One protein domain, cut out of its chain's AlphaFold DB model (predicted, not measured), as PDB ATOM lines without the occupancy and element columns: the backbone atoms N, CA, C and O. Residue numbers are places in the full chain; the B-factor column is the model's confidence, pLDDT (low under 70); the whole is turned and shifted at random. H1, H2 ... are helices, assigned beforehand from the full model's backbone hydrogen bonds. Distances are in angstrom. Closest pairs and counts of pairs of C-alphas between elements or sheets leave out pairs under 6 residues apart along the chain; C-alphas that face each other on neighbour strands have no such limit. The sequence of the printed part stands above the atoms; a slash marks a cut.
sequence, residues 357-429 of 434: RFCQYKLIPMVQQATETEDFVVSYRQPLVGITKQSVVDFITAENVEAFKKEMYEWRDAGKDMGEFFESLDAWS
ATOM      1  N   ARG A 357      -8.786  19.993  -5.463       93.19
ATOM      2  CA  ARG A 357      -8.722  20.892  -4.303       93.19
ATOM      3  C   ARG A 357      -7.408  20.743  -3.542       93.19
ATOM      4  O   ARG A 357      -6.838  21.754  -3.147       93.19
ATOM      5  N   PHE A 358      -6.888  19.524  -3.408       95.19
ATOM      6  CA  PHE A 358      -5.557  19.271  -2.856       95.19
ATOM      7  C   PHE A 358      -4.482  20.008  -3.663       95.19
ATOM      8  O   PHE A 358      -3.648  20.710  -3.086       95.19
ATOM      9  N   CYS A 359      -4.546  19.923  -4.999       94.81
ATOM     10  CA  CYS A 359      -3.643  20.670  -5.871       94.81
ATOM     11  C   CYS A 359      -3.750  22.175  -5.609       94.81
ATOM     12  O   CYS A 359      -2.744  22.842  -5.397       94.81
ATOM     13  N   GLN A 360      -4.974  22.701  -5.591       90.00
ATOM     14  CA  GLN A 360      -5.227  24.131  -5.458       90.00
ATOM     15  C   GLN A 360      -4.754  24.712  -4.116       90.00
ATOM     16  O   GLN A 360      -4.118  25.758  -4.121       90.00
ATOM     17  N   TYR A 361      -5.048  24.043  -2.998       88.88
ATOM     18  CA  TYR A 361      -4.942  24.651  -1.663       88.88
ATOM     19  C   TYR A 361      -3.822  24.097  -0.781       88.88
ATOM     20  O   TYR A 361      -3.493  24.699   0.235       88.88
ATOM     21  N   LYS A 362      -3.228  22.952  -1.130       90.69
ATOM     22  CA  LYS A 362      -2.037  22.437  -0.434       90.69
ATOM     23  C   LYS A 362      -0.817  22.506  -1.338       90.69
ATOM     24  O   LYS A 362       0.217  23.029  -0.936       90.69
ATOM     25  N   LEU A 363      -0.939  22.021  -2.574       91.94
ATOM     26  CA  LEU A 363       0.226  21.860  -3.439       91.94
ATOM     27  C   LEU A 363       0.749  23.182  -4.010       91.94
ATOM     28  O   LEU A 363       1.952  23.417  -3.967       91.94
ATOM     29  N   ILE A 364      -0.118  24.050  -4.541       90.88
ATOM     30  CA  ILE A 364       0.317  25.316  -5.157       90.88
ATOM     31  C   ILE A 364       1.062  26.236  -4.176       90.88
ATOM     32  O   ILE A 364       2.141  26.702  -4.552       90.88
ATOM     33  N   PRO A 365       0.602  26.439  -2.927       89.50
ATOM     34  CA  PRO A 365       1.376  27.186  -1.935       89.50
ATOM     35  C   PRO A 365       2.777  26.597  -1.700       89.50
ATOM     36  O   PRO A 365       3.765  27.329  -1.672       89.50
ATOM     37  N   MET A 366       2.896  25.267  -1.608       90.31
ATOM     38  CA  MET A 366       4.196  24.602  -1.445       90.31
ATOM     39  C   MET A 366       5.103  24.779  -2.671       90.31
ATOM     40  O   MET A 366       6.307  24.984  -2.524       90.31
ATOM     41  N   VAL A 367       4.542  24.723  -3.883       88.75
ATOM     42  CA  VAL A 367       5.272  24.967  -5.141       88.75
ATOM     43  C   VAL A 367       5.809  26.399  -5.201       88.75
ATOM     44  O   VAL A 367       6.957  26.598  -5.610       88.75
ATOM     45  N   GLN A 368       5.010  27.386  -4.782       87.06
ATOM     46  CA  GLN A 368       5.419  28.792  -4.713       87.06
ATOM     47  C   GLN A 368       6.579  28.973  -3.727       87.06
ATOM     48  O   GLN A 368       7.642  29.445  -4.128       87.06
ATOM     49  N   GLN A 369       6.440  28.463  -2.497       85.94
ATOM     50  CA  GLN A 369       7.494  28.528  -1.475       85.94
ATOM     51  C   GLN A 369       8.791  27.835  -1.916       85.94
ATOM     52  O   GLN A 369       9.886  28.347  -1.678       85.94
ATOM     53  N   ALA A 370       8.691  26.687  -2.593       85.94
ATOM     54  CA  ALA A 370       9.858  25.979  -3.120       85.94
ATOM     55  C   ALA A 370      10.601  26.780  -4.199       85.94
ATOM     56  O   ALA A 370      11.828  26.721  -4.280       85.94
ATOM     57  N   THR A 371       9.862  27.522  -5.026       83.19
ATOM     58  CA  THR A 371      10.435  28.367  -6.083       83.19
ATOM     59  C   THR A 371      11.144  29.575  -5.473       83.19
ATOM     60  O   THR A 371      12.313  29.812  -5.770       83.19
ATOM     61  N   GLU A 372      10.493  30.260  -4.530       81.19
ATOM     62  CA  GLU A 372      11.069  31.397  -3.800       81.19
ATOM     63  C   GLU A 372      12.329  31.010  -3.009       81.19
ATOM     64  O   GLU A 372      13.312  31.752  -2.989       81.19
ATOM     65  N   THR A 373      12.330  29.822  -2.393       75.75
ATOM     66  CA  THR A 373      13.482  29.305  -1.636       75.75
ATOM     67  C   THR A 373      14.704  29.106  -2.542       75.75
ATOM     68  O   THR A 373      15.818  29.476  -2.165       75.75
ATOM     69  N   GLU A 374      14.526  28.546  -3.743       73.50
ATOM     70  CA  GLU A 374      15.628  28.388  -4.699       73.50
ATOM     71  C   GLU A 374      16.132  29.734  -5.230       73.50
ATOM     72  O   GLU A 374      17.347  29.955  -5.258       73.50
ATOM     73  N   ASP A 375      15.228  30.653  -5.577       71.25
ATOM     74  CA  ASP A 375      15.588  31.994  -6.053       71.25
ATOM     75  C   ASP A 375      16.394  32.768  -4.996       71.25
ATOM     76  O   ASP A 375      17.388  33.433  -5.317       71.25
ATOM     77  N   PHE A 376      16.030  32.627  -3.717       68.44
ATOM     78  CA  PHE A 376      16.764  33.208  -2.594       68.44
ATOM     79  C   PHE A 376      18.165  32.594  -2.437       68.44
ATOM     80  O   PHE A 376      19.157  33.316  -2.319       68.44
ATOM     81  N   VAL A 377      18.289  31.265  -2.487       67.38
ATOM     82  CA  VAL A 377      19.584  30.568  -2.362       67.38
ATOM     83  C   VAL A 377      20.544  30.966  -3.485       67.38
ATOM     84  O   VAL A 377      21.717  31.244  -3.218       67.38
ATOM     85  N   VAL A 378      20.049  31.051  -4.723       68.81
ATOM     86  CA  VAL A 378      20.837  31.492  -5.885       68.81
ATOM     87  C   VAL A 378      21.280  32.946  -5.721       68.81
ATOM     88  O   VAL A 378      22.450  33.262  -5.951       68.81
ATOM     89  N   SER A 379      20.373  33.819  -5.279       74.69
ATOM     90  CA  SER A 379      20.629  35.259  -5.161       74.69
ATOM     91  C   SER A 379      21.579  35.611  -4.012       74.69
ATOM     92  O   SER A 379      22.413  36.504  -4.159       74.69
ATOM     93  N   TYR A 380      21.497  34.900  -2.882       71.38
ATOM     94  CA  TYR A 380      22.199  35.265  -1.643       71.38
ATOM     95  C   TYR A 380      23.293  34.273  -1.207       71.38
ATOM     96  O   TYR A 380      23.966  34.525  -0.207       71.38
ATOM     97  N   ARG A 381      23.523  33.176  -1.952       68.00
ATOM     98  CA  ARG A 381      24.532  32.126  -1.663       68.00
ATOM     99  C   ARG A 381      24.472  31.601  -0.221       68.00
ATOM    100  O   ARG A 381      25.506  31.387   0.415       68.00
ATOM    101  N   GLN A 382      23.263  31.414   0.297       65.19
ATOM    102  CA  GLN A 382      23.019  30.874   1.636       65.19
ATOM    103  C   GLN A 382      22.635  29.383   1.591       65.19
ATOM    104  O   GLN A 382      22.265  28.883   0.530       65.19
ATOM    105  N   PRO A 383      22.737  28.644   2.714       58.62
ATOM    106  CA  PRO A 383      22.276  27.259   2.784       58.62
ATOM    107  C   PRO A 383      20.764  27.160   2.537       58.62
ATOM    108  O   PRO A 383      20.008  28.016   2.990       58.62
ATOM    109  N   LEU A 384      20.324  26.087   1.872       61.31
ATOM    110  CA  LEU A 384      18.905  25.759   1.703       61.31
ATOM    111  C   LEU A 384      18.254  25.513   3.074       61.31
ATOM    112  O   LEU A 384      18.466  24.468   3.688       61.31
ATOM    113  N   VAL A 385      17.458  26.475   3.541       64.62
ATOM    114  CA  VAL A 385      16.592  26.350   4.719       64.62
ATOM    115  C   VAL A 385      15.171  26.664   4.261       64.62
ATOM    116  O   VAL A 385      14.827  27.826   4.077       64.62
ATOM    117  N   GLY A 386      14.364  25.634   4.013       74.75
ATOM    118  CA  GLY A 386      13.002  25.807   3.506       74.75
ATOM    119  C   GLY A 386      12.478  24.581   2.766       74.75
ATOM    120  O   GLY A 386      13.120  23.528   2.734       74.75
ATOM    121  N   ILE A 387      11.295  24.727   2.168       82.94
ATOM    122  CA  ILE A 387      10.708  23.706   1.300       82.94
ATOM    123  C   ILE A 387      11.526  23.643   0.007       82.94
ATOM    124  O   ILE A 387      11.809  24.654  -0.624       82.94
ATOM    125  N   THR A 388      11.902  22.434  -0.399       88.19
ATOM    126  CA  THR A 388      12.606  22.178  -1.663       88.19
ATOM    127  C   THR A 388      11.640  21.634  -2.707       88.19
ATOM    128  O   THR A 388      10.654  20.981  -2.351       88.19
ATOM    129  N   LYS A 389      11.950  21.792  -4.001       89.56
ATOM    130  CA  LYS A 389      11.143  21.179  -5.070       89.56
ATOM    131  C   LYS A 389      10.981  19.669  -4.874       89.56
ATOM    132  O   LYS A 389       9.884  19.149  -5.040       89.56
ATOM    133  N   GLN A 390      12.037  18.972  -4.441       90.94
ATOM    134  CA  GLN A 390      11.965  17.532  -4.173       90.94
ATOM    135  C   GLN A 390      11.008  17.206  -3.019       90.94
ATOM    136  O   GLN A 390      10.160  16.337  -3.180       90.94
ATOM    137  N   SER A 391      11.058  17.947  -1.907       91.56
ATOM    138  CA  SER A 391      10.115  17.725  -0.798       91.56
ATOM    139  C   SER A 391       8.657  17.979  -1.186       91.56
ATOM    140  O   SER A 391       7.766  17.342  -0.633       91.56
ATOM    141  N   VAL A 392       8.402  18.870  -2.153       93.56
ATOM    142  CA  VAL A 392       7.056  19.048  -2.713       93.56
ATOM    143  C   VAL A 392       6.627  17.802  -3.481       93.56
ATOM    144  O   VAL A 392       5.512  17.337  -3.280       93.56
ATOM    145  N   VAL A 393       7.496  17.228  -4.322       94.19
ATOM    146  CA  VAL A 393       7.191  15.975  -5.039       94.19
ATOM    147  C   VAL A 393       6.935  14.831  -4.065       94.19
ATOM    148  O   VAL A 393       5.944  14.123  -4.218       94.19
ATOM    149  N   ASP A 394       7.779  14.689  -3.044       93.50
ATOM    150  CA  ASP A 394       7.663  13.635  -2.032       93.50
ATOM    151  C   ASP A 394       6.378  13.775  -1.193       93.50
ATOM    152  O   ASP A 394       5.879  12.791  -0.652       93.50
ATOM    153  N   PHE A 395       5.814  14.985  -1.105       95.31
ATOM    154  CA  PHE A 395       4.533  15.244  -0.446       95.31
ATOM    155  C   PHE A 395       3.321  14.802  -1.285       95.31
ATOM    156  O   PHE A 395       2.240  14.584  -0.730       95.31
ATOM    157  N   ILE A 396       3.462  14.642  -2.603       96.31
ATOM    158  CA  ILE A 396       2.372  14.220  -3.492       96.31
ATOM    159  C   ILE A 396       2.197  12.699  -3.386       96.31
ATOM    160  O   ILE A 396       2.678  11.939  -4.224       96.31
ATOM    161  N   THR A 397       1.481  12.253  -2.355       97.19
ATOM    162  CA  THR A 397       1.174  10.834  -2.132       97.19
ATOM    163  C   THR A 397      -0.320  10.602  -1.930       97.19
ATOM    164  O   THR A 397      -1.071  11.514  -1.574       97.19
ATOM    165  N   ALA A 398      -0.766   9.362  -2.146       96.25
ATOM    166  CA  ALA A 398      -2.156   8.979  -1.912       96.25
ATOM    167  C   ALA A 398      -2.565   9.184  -0.440       96.25
ATOM    168  O   ALA A 398      -3.689   9.599  -0.164       96.25
ATOM    169  N   GLU A 399      -1.648   8.957   0.502       96.88
ATOM    170  CA  GLU A 399      -1.882   9.138   1.937       96.88
ATOM    171  C   GLU A 399      -2.134  10.604   2.296       96.88
ATOM    172  O   GLU A 399      -3.060  10.893   3.054       96.88
ATOM    173  N   ASN A 400      -1.360  11.537   1.730       96.75
ATOM    174  CA  ASN A 400      -1.538  12.968   1.990       96.75
ATOM    175  C   ASN A 400      -2.814  13.519   1.342       96.75
ATOM    176  O   ASN A 400      -3.478  14.377   1.926       96.75
ATOM    177  N   VAL A 401      -3.208  12.993   0.176       96.44
ATOM    178  CA  VAL A 401      -4.511  13.308  -0.431       96.44
ATOM    179  C   VAL A 401      -5.660  12.795   0.442       96.44
ATOM    180  O   VAL A 401      -6.637  13.512   0.655       96.44
ATOM    181  N   GLU A 402      -5.541  11.590   1.001       95.62
ATOM    182  CA  GLU A 402      -6.553  11.028   1.902       95.62
ATOM    183  C   GLU A 402      -6.606  11.768   3.251       95.62
ATOM    184  O   GLU A 402      -7.683  11.957   3.815       95.62
ATOM    185  N   ALA A 403      -5.470  12.242   3.770       94.94
ATOM    186  CA  ALA A 403      -5.431  13.102   4.952       94.94
ATOM    187  C   ALA A 403      -6.150  14.436   4.693       94.94
ATOM    188  O   ALA A 403      -7.026  14.827   5.464       94.94
ATOM    189  N   PHE A 404      -5.867  15.079   3.556       94.69
ATOM    190  CA  PHE A 404      -6.560  16.296   3.135       94.69
ATOM    191  C   PHE A 404      -8.067  16.079   2.953       94.69
ATOM    192  O   PHE A 404      -8.869  16.918   3.360       94.69
ATOM    193  N   LYS A 405      -8.472  14.935   2.389       94.56
ATOM    194  CA  LYS A 405      -9.886  14.556   2.293       94.56
ATOM    195  C   LYS A 405     -10.551  14.556   3.668       94.56
ATOM    196  O   LYS A 405     -11.624  15.130   3.809       94.56
ATOM    197  N   LYS A 406      -9.929  13.940   4.678       94.00
ATOM    198  CA  LYS A 406     -10.478  13.912   6.043       94.00
ATOM    199  C   LYS A 406     -10.639  15.319   6.612       94.00
ATOM    200  O   LYS A 406     -11.739  15.641   7.046       94.00
ATOM    201  N   GLU A 407      -9.615  16.172   6.502       91.38
ATOM    202  CA  GLU A 407      -9.683  17.582   6.934       91.38
ATOM    203  C   GLU A 407     -10.862  18.323   6.275       91.38
ATOM    204  O   GLU A 407     -11.650  18.996   6.942       91.38
ATOM    205  N   MET A 408     -11.015  18.156   4.959       88.94
ATOM    206  CA  MET A 408     -12.069  18.801   4.174       88.94
ATOM    207  C   MET A 408     -13.472  18.334   4.595       88.94
ATOM    208  O   MET A 408     -14.401  19.139   4.688       88.94
ATOM    209  N   TYR A 409     -13.642  17.034   4.847       88.38
ATOM    210  CA  TYR A 409     -14.924  16.450   5.243       88.38
ATOM    211  C   TYR A 409     -15.282  16.782   6.690       88.38
ATOM    212  O   TYR A 409     -16.430  17.117   6.949       88.38
ATOM    213  N   GLU A 410     -14.317  16.777   7.609       89.56
ATOM    214  CA  GLU A 410     -14.529  17.214   8.993       89.56
ATOM    215  C   GLU A 410     -15.030  18.663   9.049       89.56
ATOM    216  O   GLU A 410     -15.956  18.974   9.801       89.56
ATOM    217  N   TRP A 411     -14.473  19.545   8.212       87.31
ATOM    218  CA  TRP A 411     -14.929  20.931   8.118       87.31
ATOM    219  C   TRP A 411     -16.354  21.042   7.575       87.31
ATOM    220  O   TRP A 411     -17.194  21.747   8.143       87.31
ATOM    221  N   ARG A 412     -16.640  20.312   6.492       84.62
ATOM    222  CA  ARG A 412     -17.953  20.305   5.843       84.62
ATOM    223  C   ARG A 412     -19.036  19.711   6.741       84.62
ATOM    224  O   ARG A 412     -20.125  20.270   6.838       84.62
ATOM    225  N   ASP A 413     -18.744  18.596   7.402       87.56
ATOM    226  CA  ASP A 413     -19.681  17.884   8.275       87.56
ATOM    227  C   ASP A 413     -19.934  18.669   9.577       87.56
ATOM    228  O   ASP A 413     -20.999  18.544  10.181       87.56
ATOM    229  N   ALA A 414     -19.018  19.568   9.958       85.69
ATOM    230  CA  ALA A 414     -19.240  20.580  10.991       85.69
ATOM    231  C   ALA A 414     -20.153  21.745  10.542       85.69
ATOM    232  O   ALA A 414     -20.401  22.659  11.330       85.69
ATOM    233  N   GLY A 415     -20.650  21.736   9.299       80.56
ATOM    234  CA  GLY A 415     -21.556  22.751   8.752       80.56
ATOM    235  C   GLY A 415     -20.909  24.118   8.523       80.56
ATOM    236  O   GLY A 415     -21.622  25.113   8.402       80.56
ATOM    237  N   LYS A 416     -19.575  24.180   8.508       80.75
ATOM    238  CA  LYS A 416     -18.818  25.417   8.310       80.75
ATOM    239  C   LYS A 416     -18.724  25.772   6.827       80.75
ATOM    240  O   LYS A 416     -18.824  24.903   5.960       80.75
ATOM    241  N   ASP A 417     -18.505  27.053   6.544       81.31
ATOM    242  CA  ASP A 417     -18.331  27.521   5.175       81.31
ATOM    243  C   ASP A 417     -17.039  26.951   4.567       81.31
ATOM    244  O   ASP A 417     -15.964  26.989   5.171       81.31
ATOM    245  N   MET A 418     -17.151  26.371   3.371       79.25
ATOM    246  CA  MET A 418     -16.003  25.779   2.678       79.25
ATOM    247  C   MET A 418     -15.068  26.843   2.097       79.25
ATOM    248  O   MET A 418     -13.888  26.559   1.914       79.25
ATOM    249  N   GLY A 419     -15.564  28.050   1.814       74.62
ATOM    250  CA  GLY A 419     -14.724  29.189   1.455       74.62
ATOM    251  C   GLY A 419     -13.774  29.540   2.597       74.62
ATOM    252  O   GLY A 419     -12.570  29.596   2.370       74.62
ATOM    253  N   GLU A 420     -14.281  29.622   3.829       78.75
ATOM    254  CA  GLU A 420     -13.459  29.853   5.029       78.75
ATOM    255  C   GLU A 420     -12.414  28.751   5.260       78.75
ATOM    256  O   GLU A 420     -11.290  29.042   5.669       78.75
ATOM    257  N   PHE A 421     -12.741  27.483   4.975       79.56
ATOM    258  CA  PHE A 421     -11.754  26.397   5.026       79.56
ATOM    259  C   PHE A 421     -10.589  26.670   4.079       79.56
ATOM    260  O   PHE A 421      -9.429  26.622   4.479       79.56
ATOM    261  N   PHE A 422     -10.902  26.966   2.821       78.50
ATOM    262  CA  PHE A 422      -9.896  27.198   1.797       78.50
ATOM    263  C   PHE A 422      -9.081  28.471   2.063       78.50
ATOM    264  O   PHE A 422      -7.860  28.438   1.938       78.50
ATOM    265  N   GLU A 423      -9.714  29.543   2.540       75.12
ATOM    266  CA  GLU A 423      -9.018  30.751   3.003       75.12
ATOM    267  C   GLU A 423      -8.107  30.466   4.206       75.12
ATOM    268  O   GLU A 423      -7.007  31.011   4.291       75.12
ATOM    269  N   SER A 424      -8.507  29.575   5.122       74.94
ATOM    270  CA  SER A 424      -7.669  29.186   6.265       74.94
ATOM    271  C   SER A 424      -6.408  28.420   5.853       74.94
ATOM    272  O   SER A 424      -5.400  28.470   6.559       74.94
ATOM    273  N   LEU A 425      -6.450  27.736   4.705       71.38
ATOM    274  CA  LEU A 425      -5.291  27.067   4.116       71.38
ATOM    275  C   LEU A 425      -4.380  28.066   3.395       71.38
ATOM    276  O   LEU A 425      -3.160  27.967   3.525       71.38
ATOM    277  N   ASP A 426      -4.962  29.059   2.720       54.62
ATOM    278  CA  ASP A 426      -4.216  30.170   2.121       54.62
ATOM    279  C   ASP A 426      -3.551  31.052   3.192       54.62
ATOM    280  O   ASP A 426      -2.462  31.567   2.968       54.62
ATOM    281  N   ALA A 427      -4.121  31.169   4.399       43.22
ATOM    282  CA  ALA A 427      -3.572  31.978   5.496       43.22
ATOM    283  C   ALA A 427      -2.180  31.532   6.001       43.22
ATOM    284  O   ALA A 427      -1.518  32.280   6.726       43.22
ATOM    285  N   TRP A 428      -1.678  30.363   5.582       36.44
ATOM    286  CA  TRP A 428      -0.270  29.976   5.757       36.44
ATOM    287  C   TRP A 428       0.704  30.703   4.808       36.44
ATOM    288  O   TRP A 428       1.914  30.542   4.945       36.44
ATOM    289  N   SER A 429       0.214  31.565   3.911       36.19
ATOM    290  CA  SER A 429       1.006  32.600   3.231       36.19
ATOM    291  C   SER A 429       1.208  33.862   4.094       36.19
ATOM    292  O   SER A 429       1.860  34.808   3.660       36.19
TER     293      SER A 429
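Overview. This is residues 357 to 429 of the 434 residues of the protein "MYND-type zinc finger protein samB" of Lophium mytilinum (UniProt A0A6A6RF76). One long helix, H1, is the spine of this model, and the rest of the printed part folds back and wraps as an open C round its first half: H2 on one side, H3 slanting past its first end, and H4 folded back on the other side. The far end of H1 and the start of the link after it, residues 378 to 383, stick out free. The printed part has 73 residues with four named helices, in the order H1, H2, H3, H4, and no named strand, and its class is all helix. It is loose, with a radius of gyration of the C-alphas of 14.8 A, and spans 48 by 24 by 15 A.

Arrangement. Start with H1, residues 357 to 380, which has a kink of 35 degrees near residue 364. Go on to H2, residues 389 to 395: the two form a helical hairpin, with a shallow tilt of 28 degrees, opposite ways. They touch closest at the C-alphas of Ala 370 and Lys 389, 5.3 A apart, and H1 does so with residues 363 to 371 alone. Next comes H3, residues 398 to 413, which meets H2 only through their link. H3 is close to H1 but not clearly touching, the closest C-alphas being those of Phe 358 and Val 401, 6.5 A apart. Last is H4, residues 418 to 429, which touches H3 at a steep tilt of 52 degrees, opposite ways; look at the closest C-alphas, those of Arg 412 and Met 418, 6.6 A apart. H4 also touches residues 361 to 365 of H1, at a shallow tilt of 11 degrees, the same way, with the closest C-alphas, those of Tyr 361 and Leu 425, 6.3 A apart. H2 and H4 are apart. The helix packing is mostly aligned, but only just, with 2 of 3 touching pairs at a shallow tilt. In H2 and H3 every O i to N i+4 pair is within hydrogen-bond range; in H1 it is 17 of 20 and in H4 6 of 8.

Along the chain. Find C-alpha 357 at (-8.722, 20.892, -4.303); from there H1 runs 34.2 A to C-alpha 380 at (22.199, 35.265, -1.643). H2 covers 10.0 A from Lys 389 to Phe 395, and H3 22.1 A from Ala 398 to Asp 413. H4 runs 18.3 A from Met 418 to C-alpha 429 at (1.006, 32.600, 3.231).

Size, cuts and confidence. Look for the two C-alphas farthest apart at Arg 381 and Gly 415, 48.2 A from each other. The printed part has no cut; the link from H1 to H2 is short, and those from H2 to H3 and from H3 to H4 are tight. The mean pLDDT of the printed part is 82.1, and it is under 70 at residues 376 to 378, 381 to 385 and 426 to 429.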